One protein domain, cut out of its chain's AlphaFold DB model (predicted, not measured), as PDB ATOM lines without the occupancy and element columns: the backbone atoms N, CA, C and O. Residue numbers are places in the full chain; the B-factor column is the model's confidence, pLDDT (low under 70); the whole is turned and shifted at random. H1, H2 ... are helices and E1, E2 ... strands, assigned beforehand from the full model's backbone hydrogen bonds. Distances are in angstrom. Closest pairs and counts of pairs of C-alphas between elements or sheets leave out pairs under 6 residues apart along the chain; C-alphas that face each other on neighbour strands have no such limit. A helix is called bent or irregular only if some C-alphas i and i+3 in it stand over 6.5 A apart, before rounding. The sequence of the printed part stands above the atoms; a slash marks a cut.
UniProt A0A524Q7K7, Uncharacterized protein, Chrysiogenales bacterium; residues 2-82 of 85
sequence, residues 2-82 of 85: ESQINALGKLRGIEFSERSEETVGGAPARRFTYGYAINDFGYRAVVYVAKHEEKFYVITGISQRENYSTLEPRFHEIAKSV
ATOM      1  N   GLU A   2     -37.466 -40.702 -19.361       39.31
ATOM      2  CA  GLU A   2     -36.389 -39.949 -18.673       39.31
ATOM      3  C   GLU A   2     -36.740 -38.481 -18.367       39.31
ATOM      4  O   GLU A   2     -36.460 -37.986 -17.279       39.31
ATOM      5  N   SER A   3     -37.437 -37.789 -19.273       48.03
ATOM      6  CA  SER A   3     -37.849 -36.390 -19.067       48.03
ATOM      7  C   SER A   3     -38.847 -36.191 -17.916       48.03
ATOM      8  O   SER A   3     -38.808 -35.168 -17.239       48.03
ATOM      9  N   GLN A   4     -39.715 -37.175 -17.657       47.62
ATOM     10  CA  GLN A   4     -40.673 -37.144 -16.544       47.62
ATOM     11  C   GLN A   4     -39.984 -37.424 -15.202       47.62
ATOM     12  O   GLN A   4     -40.317 -36.798 -14.199       47.62
ATOM     13  N   ILE A   5     -38.966 -38.291 -15.201       52.03
ATOM     14  CA  ILE A   5     -38.100 -38.539 -14.038       52.03
ATOM     15  C   ILE A   5     -37.321 -37.260 -13.672       52.03
ATOM     16  O   ILE A   5     -37.247 -36.897 -12.501       52.03
ATOM     17  N   ASN A   6     -36.839 -36.505 -14.666       51.03
ATOM     18  CA  ASN A   6     -36.162 -35.221 -14.442       51.03
ATOM     19  C   ASN A   6     -37.075 -34.125 -13.865       51.03
ATOM     20  O   ASN A   6     -36.610 -33.280 -13.101       51.03
ATOM     21  N   ALA A   7     -38.369 -34.121 -14.202       53.91
ATOM     22  CA  ALA A   7     -39.324 -33.171 -13.628       53.91
ATOM     23  C   ALA A   7     -39.576 -33.441 -12.134       53.91
ATOM     24  O   ALA A   7     -39.680 -32.495 -11.352       53.91
ATOM     25  N   LEU A   8     -39.596 -34.717 -11.731       53.97
ATOM     26  CA  LEU A   8     -39.678 -35.126 -10.327       53.97
ATOM     27  C   LEU A   8     -38.424 -34.702  -9.546       53.97
ATOM     28  O   LEU A   8     -38.551 -34.235  -8.421       53.97
ATOM     29  N   GLY A   9     -37.236 -34.725 -10.160       50.97
ATOM     30  CA  GLY A   9     -35.982 -34.249  -9.552       50.97
ATOM     31  C   GLY A   9     -35.965 -32.778  -9.096       50.97
ATOM     32  O   GLY A   9     -35.014 -32.356  -8.442       50.97
ATOM     33  N   LYS A  10     -37.005 -31.987  -9.408       54.88
ATOM     34  CA  LYS A  10     -37.208 -30.633  -8.862       54.88
ATOM     35  C   LYS A  10     -37.846 -30.620  -7.464       54.88
ATOM     36  O   LYS A  10     -37.838 -29.576  -6.815       54.88
ATOM     37  N   LEU A  11     -38.395 -31.741  -6.991       55.88
ATOM     38  CA  LEU A  11     -38.894 -31.897  -5.623       55.88
ATOM     39  C   LEU A  11     -37.719 -32.265  -4.702       55.88
ATOM     40  O   LEU A  11     -36.933 -33.163  -5.004       55.88
ATOM     41  N   ARG A  12     -37.569 -31.570  -3.569       50.47
ATOM     42  CA  ARG A  12     -36.527 -31.895  -2.580       50.47
ATOM     43  C   ARG A  12     -36.826 -33.249  -1.922       50.47
ATOM     44  O   ARG A  12     -37.946 -33.482  -1.474       50.47
ATOM     45  N   GLY A  13     -35.806 -34.105  -1.809       52.28
ATOM     46  CA  GLY A  13     -35.864 -35.336  -1.008       52.28
ATOM     47  C   GLY A  13     -36.476 -36.557  -1.700       52.28
ATOM     48  O   GLY A  13     -37.011 -37.418  -1.006       52.28
ATOM     49  N   ILE A  14     -36.415 -36.639  -3.038       61.78
ATOM     50  CA  ILE A  14     -36.860 -37.841  -3.750       61.78
ATOM     51  C   ILE A  14     -35.913 -39.015  -3.506       61.78
ATOM     52  O   ILE A  14     -34.843 -39.113  -4.103       61.78
ATOM     53  N   GLU A  15     -36.365 -39.941  -2.668       63.44
ATOM     54  CA  GLU A  15     -35.780 -41.268  -2.494       63.44
ATOM     55  C   GLU A  15     -36.591 -42.265  -3.326       63.44
ATOM     56  O   GLU A  15     -37.715 -42.601  -2.957       63.44
ATOM     57  N   PHE A  16     -36.049 -42.730  -4.454       68.00
ATOM     58  CA  PHE A  16     -36.632 -43.844  -5.206       68.00
ATOM     59  C   PHE A  16     -36.254 -45.156  -4.523       68.00
ATOM     60  O   PHE A  16     -35.069 -45.478  -4.452       68.00
ATOM     61  N   SER A  17     -37.233 -45.912  -4.019       65.19
ATOM     62  CA  SER A  17     -36.934 -47.088  -3.189       65.19
ATOM     63  C   SER A  17     -37.171 -48.446  -3.846       65.19
ATOM     64  O   SER A  17     -36.659 -49.437  -3.338       65.19
ATOM     65  N   GLU A  18     -37.890 -48.546  -4.966       64.06
ATOM     66  CA  GLU A  18     -38.163 -49.866  -5.544       64.06
ATOM     67  C   GLU A  18     -38.585 -49.787  -7.009       64.06
ATOM     68  O   GLU A  18     -39.272 -48.845  -7.398       64.06
ATOM     69  N   ARG A  19     -38.200 -50.780  -7.814       72.19
ATOM     70  CA  ARG A  19     -38.737 -50.992  -9.160       72.19
ATOM     71  C   ARG A  19     -39.063 -52.468  -9.330       72.19
ATOM     72  O   ARG A  19     -38.151 -53.279  -9.440       72.19
ATOM     73  N   SER A  20     -40.346 -52.803  -9.361       80.75
ATOM     74  CA  SER A  20     -40.814 -54.171  -9.603       80.75
ATOM     75  C   SER A  20     -41.782 -54.202 -10.783       80.75
ATOM     76  O   SER A  20     -42.440 -53.203 -11.084       80.75
ATOM     77  N   GLU A  21     -41.855 -55.335 -11.472       85.75
ATOM     78  CA  GLU A  21     -42.920 -55.598 -12.441       85.75
ATOM     79  C   GLU A  21     -44.108 -56.224 -11.705       85.75
ATOM     80  O   GLU A  21     -43.930 -57.064 -10.826       85.75
ATOM     81  N   GLU A  22     -45.319 -55.770 -12.013       87.44
ATOM     82  CA  GLU A  22     -46.558 -56.273 -11.420       87.44
ATOM     83  C   GLU A  22     -47.695 -56.185 -12.447       87.44
ATOM     84  O   GLU A  22     -47.571 -55.510 -13.466       87.44
ATOM     85  N   THR A  23     -48.819 -56.848 -12.183       89.69
ATOM     86  CA  THR A  23     -50.029 -56.727 -13.002       89.69
ATOM     87  C   THR A  23     -51.039 -55.825 -12.301       89.69
ATOM     88  O   THR A  23     -51.387 -56.045 -11.141       89.69
ATOM     89  N   VAL A  24     -51.540 -54.828 -13.022       91.00
ATOM     90  CA  VAL A  24     -52.543 -53.856 -12.570       91.00
ATOM     91  C   VAL A  24     -53.673 -53.891 -13.579       91.00
ATOM     92  O   VAL A  24     -53.397 -53.738 -14.762       91.00
ATOM     93  N   GLY A  25     -54.915 -54.143 -13.156       86.38
ATOM     94  CA  GLY A  25     -56.061 -54.185 -14.074       86.38
ATOM     95  C   GLY A  25     -55.908 -55.157 -15.252       86.38
ATOM     96  O   GLY A  25     -56.411 -54.896 -16.338       86.38
ATOM     97  N   GLY A  26     -55.142 -56.240 -15.076       87.00
ATOM     98  CA  GLY A  26     -54.815 -57.197 -16.142       87.00
ATOM     99  C   GLY A  26     -53.701 -56.761 -17.106       87.00
ATOM    100  O   GLY A  26     -53.295 -57.562 -17.943       87.00
ATOM    101  N   ALA A  27     -53.163 -55.544 -16.980       90.06
ATOM    102  CA  ALA A  27     -52.051 -55.055 -17.791       90.06
ATOM    103  C   ALA A  27     -50.711 -55.134 -17.035       90.06
ATOM    104  O   ALA A  27     -50.674 -54.917 -15.817       90.06
ATOM    105  N   PRO A  28     -49.592 -55.398 -17.736       92.00
ATOM    106  CA  PRO A  28     -48.267 -55.310 -17.141       92.00
ATOM    107  C   PRO A  28     -47.957 -53.861 -16.746       92.00
ATOM    108  O   PRO A  28     -48.150 -52.917 -17.522       92.00
ATOM    109  N   ALA A  29     -47.442 -53.690 -15.534       92.00
ATOM    110  CA  ALA A  29     -47.131 -52.405 -14.945       92.00
ATOM    111  C   ALA A  29     -45.751 -52.407 -14.291       92.00
ATOM    112  O   ALA A  29     -45.303 -53.383 -13.691       92.00
ATOM    113  N   ARG A  30     -45.081 -51.258 -14.370       91.25
ATOM    114  CA  ARG A  30     -43.902 -50.965 -13.555       91.25
ATOM    115  C   ARG A  30     -44.361 -50.273 -12.290       91.25
ATOM    116  O   ARG A  30     -44.991 -49.219 -12.374       91.25
ATOM    117  N   ARG A  31     -44.011 -50.833 -11.140       91.25
ATOM    118  CA  ARG A  31     -44.240 -50.222  -9.836       91.25
ATOM    119  C   ARG A  31     -42.978 -49.519  -9.373       91.25
ATOM    120  O   ARG A  31     -41.893 -50.082  -9.498       91.25
ATOM    121  N   PHE A  32     -43.119 -48.325  -8.813       88.94
ATOM    122  CA  PHE A  32     -42.061 -47.698  -8.036       88.94
ATOM    123  C   PHE A  32     -42.610 -46.888  -6.875       88.94
ATOM    124  O   PHE A  32     -43.746 -46.424  -6.896       88.94
ATOM    125  N   THR A  33     -41.781 -46.716  -5.856       90.31
ATOM    126  CA  THR A  33     -42.101 -45.914  -4.678       90.31
ATOM    127  C   THR A  33     -41.155 -44.733  -4.583       90.31
ATOM    128  O   THR A  33     -39.966 -44.857  -4.894       90.31
ATOM    129  N   TYR A  34     -41.678 -43.585  -4.161       86.44
ATOM    130  CA  TYR A  34     -40.848 -42.430  -3.850       86.44
ATOM    131  C   TYR A  34     -41.367 -41.652  -2.643       86.44
ATOM    132  O   TYR A  34     -42.571 -41.589  -2.389       86.44
ATOM    133  N   GLY A  35     -40.439 -41.081  -1.879       87.94
ATOM    134  CA  GLY A  35     -40.731 -40.107  -0.827       87.94
ATOM    135  C   GLY A  35     -40.502 -38.683  -1.319       87.94
ATOM    136  O   GLY A  35     -39.717 -38.477  -2.236       87.94
ATOM    137  N   TYR A  36     -41.180 -37.702  -0.737       84.69
ATOM    138  CA  TYR A  36     -40.843 -36.285  -0.903       84.69
ATOM    139  C   TYR A  36     -41.402 -35.478   0.269       84.69
ATOM    140  O   TYR A  36     -42.256 -35.966   1.007       84.69
ATOM    141  N   ALA A  37     -40.941 -34.242   0.446       83.56
ATOM    142  CA  ALA A  37     -41.488 -33.333   1.451       83.56
ATOM    143  C   ALA A  37     -41.939 -32.013   0.816       83.56
ATOM    144  O   ALA A  37     -41.281 -31.489  -0.083       83.56
ATOM    145  N   ILE A  38     -43.063 -31.478   1.296       79.75
ATOM    146  CA  ILE A  38     -43.514 -30.112   1.011       79.75
ATOM    147  C   ILE A  38     -43.588 -29.388   2.351       79.75
ATOM    148  O   ILE A  38     -44.382 -29.765   3.213       79.75
ATOM    149  N   ASN A  39     -42.769 -28.346   2.520       82.06
ATOM    150  CA  ASN A  39     -42.549 -27.695   3.816       82.06
ATOM    151  C   ASN A  39     -42.155 -28.744   4.878       82.06
ATOM    152  O   ASN A  39     -41.278 -29.567   4.613       82.06
ATOM    153  N   ASP A  40     -42.832 -28.752   6.027       82.81
ATOM    154  CA  ASP A  40     -42.598 -29.689   7.133       82.81
ATOM    155  C   ASP A  40     -43.392 -31.006   7.004       82.81
ATOM    156  O   ASP A  40     -43.359 -31.849   7.900       82.81
ATOM    157  N   PHE A  41     -44.107 -31.218   5.891       82.88
ATOM    158  CA  PHE A  41     -44.924 -32.413   5.674       82.88
ATOM    159  C   PHE A  41     -44.233 -33.403   4.736       82.88
ATOM    160  O   PHE A  41     -44.007 -33.125   3.556       82.88
ATOM    161  N   GLY A  42     -43.926 -34.590   5.264       88.19
ATOM    162  CA  GLY A  42     -43.380 -35.710   4.502       88.19
ATOM    163  C   GLY A  42     -44.475 -36.586   3.893       88.19
ATOM    164  O   GLY A  42     -45.412 -36.995   4.578       88.19
ATOM    165  N   TYR A  43     -44.308 -36.944   2.626       90.88
ATOM    166  CA  TYR A  43     -45.198 -37.812   1.864       90.88
ATOM    167  C   TYR A  43     -44.446 -39.018   1.321       90.88
ATOM    168  O   TYR A  43     -43.231 -38.984   1.099       90.88
ATOM    169  N   ARG A  44     -45.193 -40.092   1.072       92.31
ATOM    170  CA  ARG A  44     -44.709 -41.247   0.325       92.31
ATOM    171  C   ARG A  44     -45.783 -41.716  -0.642       92.31
ATOM    172  O   ARG A  44     -46.968 -41.743  -0.306       92.31
ATOM    173  N   ALA A  45     -45.348 -42.060  -1.845       92.50
ATOM    174  CA  ALA A  45     -46.205 -42.505  -2.922       92.50
ATOM    175  C   ALA A  45     -45.752 -43.866  -3.452       92.50
ATOM    176  O   ALA A  45     -44.553 -44.136  -3.560       92.50
ATOM    177  N   VAL A  46     -46.730 -44.682  -3.836       93.50
ATOM    178  CA  VAL A  46     -46.563 -45.829  -4.731       93.50
ATOM    179  C   VAL A  46     -47.181 -45.474  -6.074       93.50
ATOM    180  O   VAL A  46     -48.306 -44.975  -6.141       93.50
ATOM    181  N   VAL A  47     -46.435 -45.708  -7.145       93.12
ATOM    182  CA  VAL A  47     -46.845 -45.419  -8.516       93.12
ATOM    183  C   VAL A  47     -46.794 -46.683  -9.341       93.12
ATOM    184  O   VAL A  47     -45.806 -47.413  -9.310       93.12
ATOM    185  N   TYR A  48     -47.836 -46.882 -10.135       93.19
ATOM    186  CA  TYR A  48     -47.913 -47.906 -11.160       93.19
ATOM    187  C   TYR A  48     -47.987 -47.227 -12.515       93.19
ATOM    188  O   TYR A  48     -48.857 -46.388 -12.750       93.19
ATOM    189  N   VAL A  49     -47.083 -47.606 -13.408       92.19
ATOM    190  CA  VAL A  49     -47.112 -47.202 -14.810       92.19
ATOM    191  C   VAL A  49     -47.445 -48.434 -15.628       92.19
ATOM    192  O   VAL A  49     -46.586 -49.293 -15.833       92.19
ATOM    193  N   ALA A  50     -48.697 -48.522 -16.062       92.25
ATOM    194  CA  ALA A  50     -49.194 -49.599 -16.903       92.25
ATOM    195  C   ALA A  50     -49.263 -49.134 -18.359       92.25
ATOM    196  O   ALA A  50     -49.636 -47.993 -18.643       92.25
ATOM    197  N   LYS A  51     -48.913 -50.029 -19.284       88.00
ATOM    198  CA  LYS A  51     -49.209 -49.841 -20.705       88.00
ATOM    199  C   LYS A  51     -50.361 -50.771 -21.063       88.00
ATOM    200  O   LYS A  51     -50.229 -51.983 -20.915       88.00
ATOM    201  N   HIS A  52     -51.462 -50.200 -21.531       90.19
ATOM    202  CA  HIS A  52     -52.603 -50.951 -22.039       90.19
ATOM    203  C   HIS A  52     -52.904 -50.436 -23.444       90.19
ATOM    204  O   HIS A  52     -53.101 -49.235 -23.634       90.19
ATOM    205  N   GLU A  53     -52.835 -51.337 -24.425       89.06
ATOM    206  CA  GLU A  53     -52.859 -50.995 -25.852       89.06
ATOM    207  C   GLU A  53     -51.799 -49.924 -26.201       89.06
ATOM    208  O   GLU A  53     -50.609 -50.096 -25.907       89.06
ATOM    209  N   GLU A  54     -52.208 -48.812 -26.814       89.62
ATOM    210  CA  GLU A  54     -51.340 -47.687 -27.179       89.62
ATOM    211  C   GLU A  54     -51.296 -46.571 -26.118       89.62
ATOM    212  O   GLU A  54     -50.604 -45.568 -26.302       89.62
ATOM    213  N   LYS A  55     -51.983 -46.742 -24.980       91.94
ATOM    214  CA  LYS A  55     -52.080 -45.733 -23.916       91.94
ATOM    215  C   LYS A  55     -51.210 -46.087 -22.705       91.94
ATOM    216  O   LYS A  55     -51.003 -47.253 -22.360       91.94
ATOM    217  N   PHE A  56     -50.720 -45.050 -22.028       90.00
ATOM    218  CA  PHE A  56     -50.044 -45.168 -20.736       90.00
ATOM    219  C   PHE A  56     -50.961 -44.688 -19.617       90.00
ATOM    220  O   PHE A  56     -51.473 -43.571 -19.664       90.00
ATOM    221  N   TYR A  57     -51.096 -45.514 -18.587       92.69
ATOM    222  CA  TYR A  57     -51.864 -45.220 -17.387       92.69
ATOM    223  C   TYR A  57     -50.916 -45.057 -16.203       92.69
ATOM    224  O   TYR A  57     -50.023 -45.884 -15.992       92.69
ATOM    225  N   VAL A  58     -51.114 -43.991 -15.426       93.06
ATOM    226  CA  VAL A  58     -50.359 -43.724 -14.198       93.06
ATOM    227  C   VAL A  58     -51.327 -43.734 -13.028       93.06
ATOM    228  O   VAL A  58     -52.218 -42.893 -12.946       93.06
ATOM    229  N   ILE A  59     -51.142 -44.682 -12.115       94.44
ATOM    230  CA  ILE A  59     -51.971 -44.835 -10.918       94.44
ATOM    231  C   ILE A  59     -51.090 -44.536  -9.718       94.44
ATOM    232  O   ILE A  59     -50.028 -45.138  -9.569       94.44
ATOM    233  N   THR A  60     -51.511 -43.593  -8.878       94.69
ATOM    234  CA  THR A  60     -50.720 -43.130  -7.734       94.69
ATOM    235  C   THR A  60     -51.531 -43.258  -6.454       94.69
ATOM    236  O   THR A  60     -52.584 -42.642  -6.325       94.69
ATOM    237  N   GLY A  61     -51.020 -44.041  -5.507       95.94
ATOM    238  CA  GLY A  61     -51.469 -44.026  -4.117       95.94
ATOM    239  C   GLY A  61     -50.509 -43.173  -3.300       95.94
ATOM    240  O   GLY A  61     -49.301 -43.407  -3.346       95.94
ATOM    241  N   ILE A  62     -51.021 -42.180  -2.576       95.25
ATOM    242  CA  ILE A  62     -50.203 -41.252  -1.793       95.25
ATOM    243  C   ILE A  62     -50.796 -41.024  -0.409       95.25
ATOM    244  O   ILE A  62     -52.007 -40.917  -0.238       95.25
ATOM    245  N   SER A  63     -49.920 -40.925   0.586       95.81
ATOM    246  CA  SER A  63     -50.275 -40.491   1.935       95.81
ATOM    247  C   SER A  63     -49.099 -39.785   2.607       95.81
ATOM    248  O   SER A  63     -47.985 -39.737   2.073       95.81
ATOM    249  N   GLN A  64     -49.355 -39.220   3.787       93.81
ATOM    250  CA  GLN A  64     -48.292 -38.773   4.682       93.81
ATOM    251  C   GLN A  64     -47.398 -39.953   5.077       93.81
ATOM    252  O   GLN A  64     -47.874 -41.078   5.243       93.81
ATOM    253  N   ARG A  65     -46.098 -39.690   5.249       91.88
ATOM    254  CA  ARG A  65     -45.073 -40.720   5.487       91.88
ATOM    255  C   ARG A  65     -45.403 -41.619   6.684       91.88
ATOM    256  O   ARG A  65     -45.164 -42.818   6.607       91.88
ATOM    257  N   GLU A  66     -45.976 -41.053   7.742       93.31
ATOM    258  CA  GLU A  66     -46.373 -41.766   8.966       93.31
ATOM    259  C   GLU A  66     -47.525 -42.762   8.762       93.31
ATOM    260  O   GLU A  66     -47.568 -43.793   9.424       93.31
ATOM    261  N   ASN A  67     -48.409 -42.499   7.796       95.31
ATOM    262  CA  ASN A  67     -49.586 -43.325   7.517       95.31
ATOM    263  C   ASN A  67     -49.351 -44.329   6.379       95.31
ATOM    264  O   ASN A  67     -50.167 -45.225   6.155       95.31
ATOM    265  N   TYR A  68     -48.240 -44.187   5.649       94.50
ATOM    266  CA  TYR A  68     -47.994 -44.929   4.418       94.50
ATOM    267  C   TYR A  68     -48.006 -46.443   4.625       94.50
ATOM    268  O   TYR A  68     -48.724 -47.134   3.913       94.50
ATOM    269  N   SER A  69     -47.278 -46.964   5.616       93.44
ATOM    270  CA  SER A  69     -47.188 -48.415   5.840       93.44
ATOM    271  C   SER A  69     -48.547 -49.050   6.160       93.44
ATOM    272  O   SER A  69     -48.793 -50.200   5.811       93.44
ATOM    273  N   THR A  70     -49.451 -48.299   6.795       97.06
ATOM    274  CA  THR A  70     -50.813 -48.756   7.103       97.06
ATOM    275  C   THR A  70     -51.713 -48.744   5.867       97.06
ATOM    276  O   THR A  70     -52.558 -49.624   5.712       97.06
ATOM    277  N   LEU A  71     -51.549 -47.757   4.982       97.31
ATOM    278  CA  LEU A  71     -52.403 -47.561   3.805       97.31
ATOM    279  C   LEU A  71     -51.890 -48.264   2.542       97.31
ATOM    280  O   LEU A  71     -52.673 -48.506   1.625       97.31
ATOM    281  N   GLU A  72     -50.608 -48.619   2.490       94.75
ATOM    282  CA  GLU A  72     -49.972 -49.250   1.332       94.75
ATOM    283  C   GLU A  72     -50.750 -50.473   0.814       94.75
ATOM    284  O   GLU A  72     -51.072 -50.483  -0.379       94.75
ATOM    285  N   PRO A  73     -51.181 -51.443   1.650       96.00
ATOM    286  CA  PRO A  73     -51.975 -52.577   1.171       96.00
ATOM    287  C   PRO A  73     -53.263 -52.158   0.446       96.00
ATOM    288  O   PRO A  73     -53.626 -52.745  -0.574       96.00
ATOM    289  N   ARG A  74     -53.925 -51.095   0.922       96.75
ATOM    290  CA  ARG A  74     -55.144 -50.548   0.310       96.75
ATOM    291  C   ARG A  74     -54.850 -49.899  -1.042       96.75
ATOM    292  O   ARG A  74     -55.640 -50.041  -1.970       96.75
ATOM    293  N   PHE A  75     -53.711 -49.218  -1.184       96.12
ATOM    294  CA  PHE A  75     -53.283 -48.671  -2.474       96.12
ATOM    295  C   PHE A  75     -53.037 -49.774  -3.507       96.12
ATOM    296  O   PHE A  75     -53.447 -49.622  -4.657       96.12
ATOM    297  N   HIS A  76     -52.420 -50.890  -3.101       94.62
ATOM    298  CA  HIS A  76     -52.244 -52.063  -3.963       94.62
ATOM    299  C   HIS A  76     -53.584 -52.669  -4.399       94.62
ATOM    300  O   HIS A  76     -53.768 -52.966  -5.579       94.62
ATOM    301  N   GLU A  77     -54.520 -52.839  -3.461       95.25
ATOM    302  CA  GLU A  77     -55.869 -53.352  -3.736       95.25
ATOM    303  C   GLU A  77     -56.593 -52.478  -4.774       95.25
ATOM    304  O   GLU A  77     -57.057 -52.979  -5.800       95.25
ATOM    305  N   ILE A  78     -56.611 -51.160  -4.549       94.94
ATOM    306  CA  ILE A  78     -57.251 -50.193  -5.449       94.94
ATOM    307  C   ILE A  78     -56.602 -50.233  -6.834       94.94
ATOM    308  O   ILE A  78     -57.315 -50.354  -7.830       94.94
ATOM    309  N   ALA A  79     -55.269 -50.193  -6.916       94.19
ATOM    310  CA  ALA A  79     -54.562 -50.263  -8.193       94.19
ATOM    311  C   ALA A  79     -54.935 -51.534  -8.977       94.19
ATOM    312  O   ALA A  79     -55.268 -51.459 -10.158       94.19
ATOM    313  N   LYS A  80     -54.969 -52.699  -8.323       92.75
ATOM    314  CA  LYS A  80     -55.323 -53.974  -8.973       92.75
ATOM    315  C   LYS A  80     -56.765 -54.025  -9.473       92.75
ATOM    316  O   LYS A  80     -57.030 -54.745 -10.431       92.75
ATOM    317  N   SER A  81     -57.668 -53.255  -8.865       94.25
ATOM    318  CA  SER A  81     -59.081 -53.177  -9.260       94.25
ATOM    319  C   SER A  81     -59.375 -52.253 -10.447       94.25
ATOM    320  O   SER A  81     -60.509 -52.242 -10.930       94.25
ATOM    321  N   VAL A  82     -58.383 -51.490 -10.926       93.44
ATOM    322  CA  VAL A  82     -58.544 -50.602 -12.085       93.44
ATOM    323  C   VAL A  82     -58.994 -51.407 -13.304       93.44
ATOM    324  O   VAL A  82     -58.474 -52.485 -13.582       93.44
TER     325      VAL A  82
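This is residues 2 to 82 of the 85 residues of an uncharacterized protein of Chrysiogenales bacterium (UniProt A0A524Q7K7). A twisted sheet of four long strands has one helix, H2, packed over one face, while its other face has no named helix on it. A second, short helix, H1, begins the printed part and sticks out with residues 2 to 7. The printed part has 81 residues, with two named helices and four named strands in the order H1, E1, E2, E3, E4, H2; the sheet runs E1, E2, E3, E4 and is antiparallel throughout. The class is mixed, helices and strands. The whole is compact, with a radius of gyration of the C-alphas of 13.1 A, and its outline is flat, spanning 40 by 31 by 16 A.

H1 holds residues 2 to 8 and begins with C-alpha 2 at (-36.389, -39.949, -18.673). E1, residues 15 to 24, is 23.3 A long and bends by 73 degrees at residue 21. E2, residues 27 to 38, is 32.4 A long and bends by 52 degrees at residue 35. E3, residues 41 to 52, is 34.2 A long, with C-alpha 41 at (-44.924, -32.413, 5.674). E4, residues 55 to 64, is 29.7 A long. H2, residues 68 to 80, is 17.7 A long and ends with C-alpha 80 at (-55.323, -53.974, -8.973); it is irregular, with C-alphas 70 and 73 7.2 A apart.

H1 is not on the sheet and is apart from E2, E3, E4 and H2. The four strands form a meander, each strand the antiparallel neighbour of the one before. E1 and E2 are a hairpin, with N 22 and O 29 within hydrogen-bond range at 2.9 A. E2 and E3 are a hairpin at 161 degrees between their directions, with N 34 and O 45 at 3.0 A. E3 and E4 are a hairpin, with N 48 and O 59 at 2.9 A. E1 and E4 are the edge strands and are apart. H2 is on the sheet, two layers with the helix on one face. The closest C-alphas of E4 and H2 are those of Gly 61 and Phe 75, 5.3 A apart; those of E1 and H2 are Val 24 and Lys 80, 4.5 A apart. In H1 every O i to N i+4 pair is within hydrogen-bond range; in H2 7 of 9 are.

The two C-alphas farthest apart are those of Asp 40 and Glu 53, at 40.6 A. The printed part has no cut. The link from H1 to E1 is short, with 6 residues; the other links are tight. The mean pLDDT of the printed part is 83.3, and residues 2 to 18 are under 70.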